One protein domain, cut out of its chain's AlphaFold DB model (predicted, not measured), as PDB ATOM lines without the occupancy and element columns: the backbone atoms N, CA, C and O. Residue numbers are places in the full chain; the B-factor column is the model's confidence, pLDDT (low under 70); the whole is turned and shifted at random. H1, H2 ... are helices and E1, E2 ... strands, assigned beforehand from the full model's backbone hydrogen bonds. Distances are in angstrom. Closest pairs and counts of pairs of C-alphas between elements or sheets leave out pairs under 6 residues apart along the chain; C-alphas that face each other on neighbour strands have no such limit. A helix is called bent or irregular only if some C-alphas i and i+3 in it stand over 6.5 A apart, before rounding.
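What this domain is: This is residues 3 to 94 of the 95 residues of an uncharacterized protein of Gammaproteobacteria bacterium (UniProt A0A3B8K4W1). Picture an open spread of separate parts: a three-stranded sheet, E1, E2 and E3, at one end, the small hairpin E4 and E5 beyond it, and the helices H2 and H3 at the other end, with residues 79 to 84 of H2 sticking out. The small helix H1 and the long link before it form a loop off the end of the sheet where E1 finishes and E2 starts, and no helix covers the sheet. The printed part has 92 residues, with three named helices and five named strands in the order E1, H1, E2, E3, E4, E5, H2, H3. Both sheets, E1 - E2 - E3 and E4 - E5, are antiparallel, and the class is mixed, helices and strands. The whole is only just loose, close to compact, with a radius of gyration of the C-alphas of 15.2 A and spans of 42 by 33 by 21 A.

Where its parts are: Find C-alpha 3 at (4.279, -2.294, -15.179); from there E1 runs through residues 3 to 8, 14.2 A long. H1 follows at residues 24 to 29, and E2 at residues 37 to 43, 18.8 A long. Next come E3, residues 51 to 56, 16.1 A, then E4, residues 60 to 62, and E5, residues 65 to 69. Look for H2 from C-alpha 79 at (27.800, 7.057, -1.294) to residue 87, 13.8 A; it is irregular, but only just, with C-alphas 80 and 83 7.0 A apart. H3, residues 91 to 94, ends at C-alpha 94, (14.204, 16.784, 5.377).

How they stand to each other: Start at the inner strand E2. It is antiparallel to E1 at 164 degrees, where N 39 and O 7 are 2.8 A apart, within hydrogen-bond range. E2 and E3 form a hairpin at 156 degrees, with N 40 and O 53 at 2.8 A. H1, H2 and H3 are not on this sheet. E3 and E4 are apart despite their tight link. E4 and E5 form a second hairpin at 159 degrees, with N 62 and O 65 at 2.8 A. Further on, H2 and H3 are close but not clearly touching; their closest C-alphas, those of Leu 85 and Leu 91, are 6.3 A apart. In H1 every O i to N i+4 pair is within hydrogen-bond range, in H2 3 of 5 are, and H3 is too short for such a pair.

The domain as a whole: The two C-alphas farthest apart, those of Tyr 46 and Pro 89, are 44.2 A apart. The printed part has no cut. Look along residues 9 to 23 for the long link, E1 to H1. The model's mean pLDDT over the printed part is 88.8; residues 15 to 17 and 47 to 48 are under 70.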
ATOM      1  N   VAL A   3       3.696  -3.469 -15.831       90.50
ATOM      2  CA  VAL A   3       4.279  -2.294 -15.179       90.50
ATOM      3  C   VAL A   3       5.183  -1.649 -16.216       90.50
ATOM      4  O   VAL A   3       6.170  -2.259 -16.626       90.50
ATOM      5  N   ASP A   4       4.834  -0.443 -16.641       89.25
ATOM      6  CA  ASP A   4       5.564   0.295 -17.673       89.25
ATOM      7  C   ASP A   4       6.668   1.157 -17.060       89.25
ATOM      8  O   ASP A   4       7.760   1.288 -17.615       89.25
ATOM      9  N   SER A   5       6.401   1.722 -15.883       91.38
ATOM     10  CA  SER A   5       7.371   2.484 -15.105       91.38
ATOM     11  C   SER A   5       6.997   2.499 -13.626       91.38
ATOM     12  O   SER A   5       5.898   2.106 -13.226       91.38
ATOM     13  N   TRP A   6       7.934   2.943 -12.795       93.88
ATOM     14  CA  TRP A   6       7.690   3.175 -11.382       93.88
ATOM     15  C   TRP A   6       8.570   4.306 -10.862       93.88
ATOM     16  O   TRP A   6       9.650   4.557 -11.405       93.88
ATOM     17  N   HIS A   7       8.114   4.982  -9.813       94.00
ATOM     18  CA  HIS A   7       8.910   5.967  -9.090       94.00
ATOM     19  C   HIS A   7       8.399   6.136  -7.655       94.00
ATOM     20  O   HIS A   7       7.219   5.940  -7.382       94.00
ATOM     21  N   GLN A   8       9.277   6.538  -6.736       93.31
ATOM     22  CA  GLN A   8       8.842   7.027  -5.427       93.31
ATOM     23  C   GLN A   8       8.428   8.501  -5.533       93.31
ATOM     24  O   GLN A   8       8.980   9.245  -6.353       93.31
ATOM     25  N   GLY A   9       7.505   8.951  -4.688       91.88
ATOM     26  CA  GLY A   9       7.426  10.368  -4.344       91.88
ATOM     27  C   GLY A   9       8.709  10.877  -3.666       91.88
ATOM     28  O   GLY A   9       9.499  10.118  -3.103       91.88
ATOM     29  N   LEU A  10       8.951  12.184  -3.760       90.50
ATOM     30  CA  LEU A  10      10.199  12.821  -3.316       90.50
ATOM     31  C   LEU A  10       9.978  14.172  -2.626       90.50
ATOM     32  O   LEU A  10      10.951  14.874  -2.370       90.50
ATOM     33  N   HIS A  11       8.735  14.566  -2.332       90.25
ATOM     34  CA  HIS A  11       8.459  15.855  -1.698       90.25
ATOM     35  C   HIS A  11       8.325  15.727  -0.164       90.25
ATOM     36  O   HIS A  11       7.233  15.490   0.329       90.25
ATOM     37  N   PRO A  12       9.375  15.978   0.644       86.06
ATOM     38  CA  PRO A  12       9.334  15.776   2.104       86.06
ATOM     39  C   PRO A  12       8.411  16.760   2.851       86.06
ATOM     40  O   PRO A  12       8.184  16.641   4.048       86.06
ATOM     41  N   GLY A  13       7.862  17.761   2.156       85.19
ATOM     42  CA  GLY A  13       6.913  18.720   2.729       85.19
ATOM     43  C   GLY A  13       5.500  18.157   2.901       85.19
ATOM     44  O   GLY A  13       4.646  18.842   3.454       85.19
ATOM     45  N   THR A  14       5.245  16.935   2.428       86.25
ATOM     46  CA  THR A  14       3.924  16.291   2.447       86.25
ATOM     47  C   THR A  14       3.798  15.212   3.526       86.25
ATOM     48  O   THR A  14       2.861  14.418   3.491       86.25
ATOM     49  N   ASP A  15       4.738  15.148   4.473       69.56
ATOM     50  CA  ASP A  15       4.798  14.102   5.506       69.56
ATOM     51  C   ASP A  15       3.619  14.144   6.493       69.56
ATOM     52  O   ASP A  15       3.287  13.137   7.116       69.56
ATOM     53  N   THR A  16       2.957  15.294   6.626       66.00
ATOM     54  CA  THR A  16       1.761  15.451   7.458       66.00
ATOM     55  C   THR A  16       0.539  15.598   6.577       66.00
ATOM     56  O   THR A  16       0.403  16.611   5.887       66.00
ATOM     57  N   SER A  17      -0.372  14.629   6.641       65.38
ATOM     58  CA  SER A  17      -1.597  14.702   5.866       65.38
ATOM     59  C   SER A  17      -2.836  14.169   6.590       65.38
ATOM     60  O   SER A  17      -2.716  13.185   7.320       65.38
ATOM     61  N   PRO A  18      -4.026  14.761   6.344       71.44
ATOM     62  CA  PRO A  18      -5.302  14.069   6.530       71.44
ATOM     63  C   PRO A  18      -5.383  12.765   5.724       71.44
ATOM     64  O   PRO A  18      -4.608  12.542   4.785       71.44
ATOM     65  N   MET A  19      -6.339  11.910   6.083       78.38
ATOM     66  CA  MET A  19      -6.591  10.680   5.333       78.38
ATOM     67  C   MET A  19      -7.069  11.018   3.905       78.38
ATOM     68  O   MET A  19      -7.796  12.001   3.736       78.38
ATOM     69  N   PRO A  20      -6.708  10.233   2.869       78.56
ATOM     70  CA  PRO A  20      -7.086  10.517   1.480       78.56
ATOM     71  C   PRO A  20      -8.591  10.747   1.276       78.56
ATOM     72  O   PRO A  20      -8.995  11.594   0.482       78.56
ATOM     73  N   GLU A  21      -9.433  10.014   2.008       84.38
ATOM     74  CA  GLU A  21     -10.891  10.128   1.955       84.38
ATOM     75  C   GLU A  21     -11.453  11.448   2.506       84.38
ATOM     76  O   GLU A  21     -12.603  11.780   2.216       84.38
ATOM     77  N   GLU A  22     -10.675  12.201   3.289       88.50
ATOM     78  CA  GLU A  22     -11.110  13.468   3.887       88.50
ATOM     79  C   GLU A  22     -11.029  14.629   2.887       88.50
ATOM     80  O   GLU A  22     -11.901  15.498   2.886       88.50
ATOM     81  N   ASP A  23     -10.018  14.630   2.012       89.25
ATOM     82  CA  ASP A  23      -9.852  15.620   0.945       89.25
ATOM     83  C   ASP A  23      -9.097  15.021  -0.253       89.25
ATOM     84  O   ASP A  23      -7.867  15.046  -0.344       89.25
ATOM     85  N   LEU A  24      -9.868  14.513  -1.217       87.94
ATOM     86  CA  LEU A  24      -9.332  13.925  -2.447       87.94
ATOM     87  C   LEU A  24      -8.571  14.938  -3.315       87.94
ATOM     88  O   LEU A  24      -7.707  14.535  -4.091       87.94
ATOM     89  N   CYS A  25      -8.890  16.232  -3.213       89.62
ATOM     90  CA  CYS A  25      -8.211  17.278  -3.972       89.62
ATOM     91  C   CYS A  25      -6.821  17.526  -3.386       89.62
ATOM     92  O   CYS A  25      -5.828  17.468  -4.108       89.62
ATOM     93  N   LEU A  26      -6.732  17.706  -2.066       87.31
ATOM     94  CA  LEU A  26      -5.447  17.793  -1.372       87.31
ATOM     95  C   LEU A  26      -4.595  16.550  -1.652       87.31
ATOM     96  O   LEU A  26      -3.402  16.663  -1.947       87.31
ATOM     97  N   TRP A  27      -5.219  15.372  -1.616       86.94
ATOM     98  CA  TRP A  27      -4.528  14.129  -1.909       86.94
ATOM     99  C   TRP A  27      -3.976  14.064  -3.332       86.94
ATOM    100  O   TRP A  27      -2.770  13.874  -3.499       86.94
ATOM    101  N   GLY A  28      -4.813  14.285  -4.346       86.62
ATOM    102  CA  GLY A  28      -4.400  14.178  -5.746       86.62
ATOM    103  C   GLY A  28      -3.414  15.262  -6.179       86.62
ATOM    104  O   GLY A  28      -2.480  14.979  -6.925       86.62
ATOM    105  N   GLU A  29      -3.584  16.489  -5.688       86.62
ATOM    106  CA  GLU A  29      -2.828  17.652  -6.164       86.62
ATOM    107  C   GLU A  29      -1.553  17.921  -5.351       86.62
ATOM    108  O   GLU A  29      -0.654  18.614  -5.822       86.62
ATOM    109  N   THR A  30      -1.457  17.404  -4.119       86.75
ATOM    110  CA  THR A  30      -0.309  17.659  -3.227       86.75
ATOM    111  C   THR A  30       0.364  16.368  -2.779       86.75
ATOM    112  O   THR A  30       1.550  16.146  -3.039       86.75
ATOM    113  N   LEU A  31      -0.394  15.496  -2.114       88.62
ATOM    114  CA  LEU A  31       0.159  14.349  -1.386       88.62
ATOM    115  C   LEU A  31       0.573  13.196  -2.279       88.62
ATOM    116  O   LEU A  31       1.386  12.375  -1.865       88.62
ATOM    117  N   PHE A  32       0.045  13.139  -3.498       88.69
ATOM    118  CA  PHE A  32       0.449  12.153  -4.486       88.69
ATOM    119  C   PHE A  32       1.976  12.144  -4.667       88.69
ATOM    120  O   PHE A  32       2.579  11.104  -4.859       88.69
ATOM    121  N   THR A  33       2.657  13.280  -4.503       89.12
ATOM    122  CA  THR A  33       4.128  13.360  -4.614       89.12
ATOM    123  C   THR A  33       4.902  12.964  -3.345       89.12
ATOM    124  O   THR A  33       6.132  13.109  -3.301       89.12
ATOM    125  N   SER A  34       4.208  12.458  -2.322       90.62
ATOM    126  CA  SER A  34       4.770  12.148  -1.008       90.62
ATOM    127  C   SER A  34       5.764  10.988  -1.039       90.62
ATOM    128  O   SER A  34       5.477   9.957  -1.651       90.62
ATOM    129  N   PRO A  35       6.894  11.081  -0.310       89.31
ATOM    130  CA  PRO A  35       7.820   9.966  -0.125       89.31
ATOM    131  C   PRO A  35       7.172   8.706   0.453       89.31
ATOM    132  O   PRO A  35       7.708   7.618   0.273       89.31
ATOM    133  N   GLN A  36       6.000   8.817   1.088       89.19
ATOM    134  CA  GLN A  36       5.257   7.667   1.601       89.19
ATOM    135  C   GLN A  36       4.686   6.764   0.499       89.19
ATOM    136  O   GLN A  36       4.395   5.606   0.783       89.19
ATOM    137  N   TYR A  37       4.550   7.237  -0.744       92.00
ATOM    138  CA  TYR A  37       3.915   6.469  -1.815       92.00
ATOM    139  C   TYR A  37       4.911   6.082  -2.917       92.00
ATOM    140  O   TYR A  37       5.596   6.920  -3.511       92.00
ATOM    141  N   LEU A  38       4.981   4.778  -3.195       95.06
ATOM    142  CA  LEU A  38       5.638   4.217  -4.376       95.06
ATOM    143  C   LEU A  38       4.605   4.019  -5.468       95.06
ATOM    144  O   LEU A  38       3.606   3.337  -5.247       95.06
ATOM    145  N   HIS A  39       4.865   4.584  -6.638       95.06
ATOM    146  CA  HIS A  39       3.959   4.559  -7.771       95.06
ATOM    147  C   HIS A  39       4.428   3.556  -8.806       95.06
ATOM    148  O   HIS A  39       5.585   3.576  -9.221       95.06
ATOM    149  N   PHE A  40       3.499   2.733  -9.269       93.81
ATOM    150  CA  PHE A  40       3.642   1.909 -10.455       93.81
ATOM    151  C   PHE A  40       2.669   2.417 -11.505       93.81
ATOM    152  O   PHE A  40       1.453   2.398 -11.306       93.81
ATOM    153  N   HIS A  41       3.209   2.839 -12.639       92.00
ATOM    154  CA  HIS A  41       2.409   3.151 -13.807       92.00
ATOM    155  C   HIS A  41       2.170   1.846 -14.541       92.00
ATOM    156  O   HIS A  41       3.107   1.159 -14.961       92.00
ATOM    157  N   THR A  42       0.900   1.488 -14.639       88.94
ATOM    158  CA  THR A  42       0.471   0.270 -15.307       88.94
ATOM    159  C   THR A  42      -0.462   0.620 -16.448       88.94
ATOM    160  O   THR A  42      -1.385   1.426 -16.297       88.94
ATOM    161  N   CYS A  43      -0.253  -0.019 -17.589       84.62
ATOM    162  CA  CYS A  43      -1.236  -0.094 -18.649       84.62
ATOM    163  C   CYS A  43      -1.495  -1.552 -19.055       84.62
ATOM    164  O   CYS A  43      -0.914  -2.520 -18.540       84.62
ATOM    165  N   GLY A  44      -2.486  -1.734 -19.930       76.88
ATOM    166  CA  GLY A  44      -2.646  -2.998 -20.640       76.88
ATOM    167  C   GLY A  44      -1.453  -3.253 -21.563       76.88
ATOM    168  O   GLY A  44      -0.404  -2.643 -21.451       76.88
ATOM    169  N   GLU A  45      -1.603  -4.145 -22.532       78.31
ATOM    170  CA  GLU A  45      -0.565  -4.307 -23.563       78.31
ATOM    171  C   GLU A  45      -0.476  -3.082 -24.506       78.31
ATOM    172  O   GLU A  45       0.484  -2.936 -25.258       78.31
ATOM    173  N   TYR A  46      -1.475  -2.191 -24.480       73.75
ATOM    174  CA  TYR A  46      -1.603  -1.051 -25.385       73.75
ATOM    175  C   TYR A  46      -2.295   0.156 -24.710       73.75
ATOM    176  O   TYR A  46      -3.196  -0.034 -23.883       73.75
ATOM    177  N   PRO A  47      -1.944   1.404 -25.095       69.00
ATOM    178  CA  PRO A  47      -2.697   2.614 -24.735       69.00
ATOM    179  C   PRO A  47      -4.171   2.535 -25.197       69.00
ATOM    180  O   PRO A  47      -4.451   1.808 -26.155       69.00
ATOM    181  N   PRO A  48      -5.126   3.290 -24.604       66.12
ATOM    182  CA  PRO A  48      -4.941   4.500 -23.801       66.12
ATOM    183  C   PRO A  48      -5.507   4.372 -22.372       66.12
ATOM    184  O   PRO A  48      -6.482   5.033 -22.020       66.12
ATOM    185  N   GLY A  49      -4.915   3.512 -21.544       70.75
ATOM    186  CA  GLY A  49      -5.225   3.451 -20.113       70.75
ATOM    187  C   GLY A  49      -3.960   3.662 -19.298       70.75
ATOM    188  O   GLY A  49      -2.997   2.940 -19.515       70.75
ATOM    189  N   GLU A  50      -3.963   4.619 -18.378       76.38
ATOM    190  CA  GLU A  50      -2.931   4.743 -17.349       76.38
ATOM    191  C   GLU A  50      -3.599   4.498 -15.998       76.38
ATOM    192  O   GLU A  50      -4.550   5.186 -15.625       76.38
ATOM    193  N   ILE A  51      -3.145   3.464 -15.297       87.94
ATOM    194  CA  ILE A  51      -3.585   3.143 -13.946       87.94
ATOM    195  C   ILE A  51      -2.362   3.287 -13.048       87.94
ATOM    196  O   ILE A  51      -1.389   2.544 -13.195       87.94
ATOM    197  N   CYS A  52      -2.429   4.227 -12.109       89.00
ATOM    198  CA  CYS A  52      -1.447   4.319 -11.039       89.00
ATOM    199  C   CYS A  52      -1.819   3.336  -9.927       89.00
ATOM    200  O   CYS A  52      -2.908   3.404  -9.353       89.00
ATOM    201  N   TRP A  53      -0.908   2.417  -9.630       91.31
ATOM    202  CA  TRP A  53      -0.945   1.599  -8.425       91.31
ATOM    203  C   TRP A  53       0.028   2.157  -7.407       91.31
ATOM    204  O   TRP A  53       1.155   2.500  -7.752       91.31
ATOM    205  N   MET A  54      -0.400   2.209  -6.151       91.56
ATOM    206  CA  MET A  54       0.404   2.781  -5.082       91.56
ATOM    207  C   MET A  54       0.634   1.765  -3.978       91.56
ATOM    208  O   MET A  54      -0.266   1.001  -3.623       91.56
ATOM    209  N   VAL A  55       1.839   1.793  -3.425       93.69
ATOM    210  CA  VAL A  55       2.182   1.098  -2.186       93.69
ATOM    211  C   VAL A  55       2.550   2.155  -1.158       93.69
ATOM    212  O   VAL A  55       3.455   2.956  -1.389       93.69
ATOM    213  N   GLU A  56       1.829   2.162  -0.043       91.69
ATOM    214  CA  GLU A  56       2.079   3.062   1.081       91.69
ATOM    215  C   GLU A  56       3.200   2.527   1.975       91.69
ATOM    216  O   GLU A  56       3.268   1.332   2.264       91.69
ATOM    217  N   SER A  57       4.074   3.433   2.410       92.56
ATOM    218  CA  SER A  57       5.228   3.194   3.279       92.56
ATOM    219  C   SER A  57       6.051   1.947   2.910       92.56
ATOM    220  O   SER A  57       6.301   1.092   3.762       92.56
ATOM    221  N   PRO A  58       6.494   1.803   1.648       94.69
ATOM    222  CA  PRO A  58       7.198   0.608   1.205       94.69
ATOM    223  C   PRO A  58       8.626   0.547   1.754       94.69
ATOM    224  O   PRO A  58       9.267   1.567   2.019       94.69
ATOM    225  N   THR A  59       9.162  -0.667   1.820       96.12
ATOM    226  CA  THR A  59      10.608  -0.906   1.867       96.12
ATOM    227  C   THR A  59      11.058  -1.336   0.475       96.12
ATOM    228  O   THR A  59      10.501  -2.276  -0.091       96.12
ATOM    229  N   VAL A  60      12.044  -0.633  -0.083       95.50
ATOM    230  CA  VAL A  60      12.578  -0.870  -1.431       95.50
ATOM    231  C   VAL A  60      14.060  -1.185  -1.316       95.50
ATOM    232  O   VAL A  60      14.845  -0.342  -0.881       95.50
ATOM    233  N   GLU A  61      14.442  -2.388  -1.730       96.00
ATOM    234  CA  GLU A  61      15.833  -2.832  -1.762       96.00
ATOM    235  C   GLU A  61      16.443  -2.600  -3.153       96.00
ATOM    236  O   GLU A  61      15.851  -2.953  -4.173       96.00
ATOM    237  N   LEU A  62      17.644  -2.023  -3.185       94.62
ATOM    238  CA  LEU A  62      18.479  -1.864  -4.369       94.62
ATOM    239  C   LEU A  62      19.874  -2.421  -4.066       94.62
ATOM    240  O   LEU A  62      20.528  -1.990  -3.117       94.62
ATOM    241  N   ASP A  63      20.327  -3.388  -4.864       93.38
ATOM    242  CA  ASP A  63      21.635  -4.044  -4.712       93.38
ATOM    243  C   ASP A  63      21.917  -4.554  -3.279       93.38
ATOM    244  O   ASP A  63      23.016  -4.380  -2.741       93.38
ATOM    245  N   GLY A  64      20.912  -5.162  -2.635       93.94
ATOM    246  CA  GLY A  64      21.024  -5.720  -1.282       93.94
ATOM    247  C   GLY A  64      21.016  -4.684  -0.152       93.94
ATOM    248  O   GLY A  64      21.376  -5.011   0.979       93.94
ATOM    249  N   ARG A  65      20.670  -3.425  -0.444       95.31
ATOM    250  CA  ARG A  65      20.556  -2.335   0.534       95.31
ATOM    251  C   ARG A  65      19.199  -1.660   0.420       95.31
ATOM    252  O   ARG A  65      18.740  -1.379  -0.682       95.31
ATOM    253  N   ASN A  66      18.582  -1.341   1.552       96.06
ATOM    254  CA  ASN A  66      17.335  -0.582   1.558       96.06
ATOM    255  C   ASN A  66      17.605   0.838   1.049       96.06
ATOM    256  O   ASN A  66      18.284   1.616   1.714       96.06
ATOM    257  N   LEU A  67      17.083   1.165  -0.132       94.94
ATOM    258  CA  LEU A  67      17.005   2.538  -0.625       94.94
ATOM    259  C   LEU A  67      15.893   3.290   0.104       94.94
ATOM    260  O   LEU A  67      16.090   4.435   0.500       94.94
ATOM    261  N   TYR A  68      14.763   2.617   0.322       94.44
ATOM    262  CA  TYR A  68      13.680   3.083   1.179       94.44
ATOM    263  C   TYR A  68      13.395   2.048   2.259       94.44
ATOM    264  O   TYR A  68      13.414   0.850   1.987       94.44
ATOM    265  N   GLU A  69      13.089   2.508   3.466       94.81
ATOM    266  CA  GLU A  69      12.635   1.683   4.583       94.81
ATOM    267  C   GLU A  69      11.397   2.333   5.201       94.81
ATOM    268  O   GLU A  69      11.462   3.469   5.673       94.81
ATOM    269  N   ASN A  70      10.259   1.632   5.160       92.62
ATOM    270  CA  ASN A  70       8.963   2.133   5.630       92.62
ATOM    271  C   ASN A  70       8.622   3.544   5.092       92.62
ATOM    272  O   ASN A  70       8.261   4.439   5.853       92.62
ATOM    273  N   GLY A  71       8.806   3.773   3.785       89.31
ATOM    274  CA  GLY A  71       8.539   5.061   3.129       89.31
ATOM    275  C   GLY A  71       9.604   6.142   3.343       89.31
ATOM    276  O   GLY A  71       9.440   7.259   2.861       89.31
ATOM    277  N   ARG A  72      10.713   5.841   4.033       90.56
ATOM    278  CA  ARG A  72      11.811   6.792   4.264       90.56
ATOM    279  C   ARG A  72      13.043   6.436   3.450       90.56
ATOM    280  O   ARG A  72      13.554   5.321   3.563       90.56
ATOM    281  N   ILE A  73      13.545   7.393   2.673       92.25
ATOM    282  CA  ILE A  73      14.791   7.221   1.922       92.25
ATOM    283  C   ILE A  73      15.987   7.110   2.878       92.25
ATOM    284  O   ILE A  73      16.120   7.871   3.831       92.25
ATOM    285  N   GLN A  74      16.879   6.161   2.614       93.19
ATOM    286  CA  GLN A  74      18.091   5.931   3.396       93.19
ATOM    287  C   GLN A  74      19.270   6.682   2.764       93.19
ATOM    288  O   GLN A  74      20.147   6.091   2.131       93.19
ATOM    289  N   VAL A  75      19.286   8.011   2.904       91.19
ATOM    290  CA  VAL A  75      20.254   8.890   2.214       91.19
ATOM    291  C   VAL A  75      21.718   8.636   2.598       91.19
ATOM    292  O   VAL A  75      22.619   8.886   1.804       91.19
ATOM    293  N   GLU A  76      21.965   8.069   3.778       90.69
ATOM    294  CA  GLU A  76      23.312   7.709   4.243       90.69
ATOM    295  C   GLU A  76      23.749   6.297   3.792       90.69
ATOM    296  O   GLU A  76      24.919   5.939   3.915       90.69
ATOM    297  N   ALA A  77      22.839   5.479   3.240       90.94
ATOM    298  CA  ALA A  77      23.142   4.105   2.821       90.94
ATOM    299  C   ALA A  77      23.885   4.019   1.471       90.94
ATOM    300  O   ALA A  77      24.445   2.968   1.128       90.94
ATOM    301  N   PHE A  78      23.915   5.117   0.705       93.69
ATOM    302  CA  PHE A  78      24.520   5.169  -0.625       93.69
ATOM    303  C   PHE A  78      25.471   6.361  -0.771       93.69
ATOM    304  O   PHE A  78      25.076   7.521  -0.716       93.69
ATOM    305  N   GLU A  79      26.736   6.063  -1.080       94.50
ATOM    306  CA  GLU A  79      27.800   7.057  -1.294       94.50
ATOM    307  C   GLU A  79      27.462   8.095  -2.378       94.50
ATOM    308  O   GLU A  79      27.919   9.234  -2.307       94.50
ATOM    309  N   VAL A  80      26.642   7.720  -3.368       94.81
ATOM    310  CA  VAL A  80      26.247   8.600  -4.480       94.81
ATOM    311  C   VAL A  80      25.473   9.839  -4.016       94.81
ATOM    312  O   VAL A  80      25.506  10.860  -4.698       94.81
ATOM    313  N   PHE A  81      24.816   9.788  -2.853       93.56
ATOM    314  CA  PHE A  81      24.068  10.926  -2.317       93.56
ATOM    315  C   PHE A  81      24.956  11.944  -1.599       93.56
ATOM    316  O   PHE A  81      24.593  13.120  -1.529       93.56
ATOM    317  N   LYS A  82      26.141  11.540  -1.120       94.88
ATOM    318  CA  LYS A  82      27.008  12.393  -0.293       94.88
ATOM    319  C   LYS A  82      27.358  13.736  -0.931       94.88
ATOM    320  O   LYS A  82      27.179  14.737  -0.247       94.88
ATOM    321  N   PRO A  83      27.759  13.825  -2.218       97.25
ATOM    322  CA  PRO A  83      28.079  15.119  -2.820       97.25
ATOM    323  C   PRO A  83      26.907  16.108  -2.777       97.25
ATOM    324  O   PRO A  83      27.113  17.293  -2.534       97.25
ATOM    325  N   CYS A  84      25.676  15.617  -2.968       95.06
ATOM    326  CA  CYS A  84      24.468  16.437  -2.897       95.06
ATOM    327  C   CYS A  84      24.212  16.916  -1.462       95.06
ATOM    328  O   CYS A  84      24.004  18.106  -1.237       95.06
ATOM    329  N   LEU A  85      24.294  16.011  -0.482       94.69
ATOM    330  CA  LEU A  85      24.080  16.350   0.928       94.69
ATOM    331  C   LEU A  85      25.175  17.272   1.482       94.69
ATOM    332  O   LEU A  85      24.906  18.105   2.342       94.69
ATOM    333  N   ASP A  86      26.417  17.142   1.022       95.56
ATOM    334  CA  ASP A  86      27.515  18.028   1.423       95.56
ATOM    335  C   ASP A  86      27.347  19.434   0.840       95.56
ATOM    336  O   ASP A  86      27.648  20.421   1.511       95.56
ATOM    337  N   GLN A  87      26.821  19.532  -0.385       97.94
ATOM    338  CA  GLN A  87      26.475  20.806  -1.011       97.94
ATOM    339  C   GLN A  87      25.241  21.459  -0.364       97.94
ATOM    340  O   GLN A  87      25.187  22.686  -0.270       97.94
ATOM    341  N   HIS A  88      24.286  20.647   0.094       95.50
ATOM    342  CA  HIS A  88      23.002  21.070   0.656       95.50
ATOM    343  C   HIS A  88      22.723  20.391   2.010       95.50
ATOM    344  O   HIS A  88      21.895  19.476   2.094       95.50
ATOM    345  N   PRO A  89      23.409  20.802   3.097       93.56
ATOM    346  CA  PRO A  89      23.288  20.154   4.402       93.56
ATOM    347  C   PRO A  89      21.870  20.152   4.981       93.56
ATOM    348  O   PRO A  89      21.523  19.245   5.737       93.56
ATOM    349  N   GLU A  90      21.046  21.133   4.613       93.12
ATOM    350  CA  GLU A  90      19.639  21.250   4.991       93.12
ATOM    351  C   GLU A  90      18.793  20.041   4.573       93.12
ATOM    352  O   GLU A  90      17.825  19.710   5.258       93.12
ATOM    353  N   LEU A  91      19.179  19.335   3.503       90.69
ATOM    354  CA  LEU A  91      18.448  18.161   3.020       90.69
ATOM    355  C   LEU A  91      18.471  17.006   4.025       90.69
ATOM    356  O   LEU A  91      17.510  16.247   4.078       90.69
ATOM    357  N   ARG A  92      19.504  16.911   4.876       89.44
ATOM    358  CA  ARG A  92      19.585  15.886   5.936       89.44
ATOM    359  C   ARG A  92      18.517  16.041   7.017       89.44
ATOM    360  O   ARG A  92      18.250  15.105   7.753       89.44
ATOM    361  N   ALA A  93      17.957  17.242   7.173       87.69
ATOM    362  CA  ALA A  93      16.850  17.465   8.100       87.69
ATOM    363  C   ALA A  93      15.490  17.125   7.469       87.69
ATOM    364  O   ALA A  93      14.512  16.966   8.196       87.69
ATOM    365  N   LEU A  94      15.426  17.049   6.135       86.81
ATOM    366  CA  LEU A  94      14.204  16.784   5.377       86.81
ATOM    367  C   LEU A  94      14.030  15.301   5.021       86.81
ATOM    368  O   LEU A  94      12.896  14.851   4.901       86.81
TER     369      LEU A  94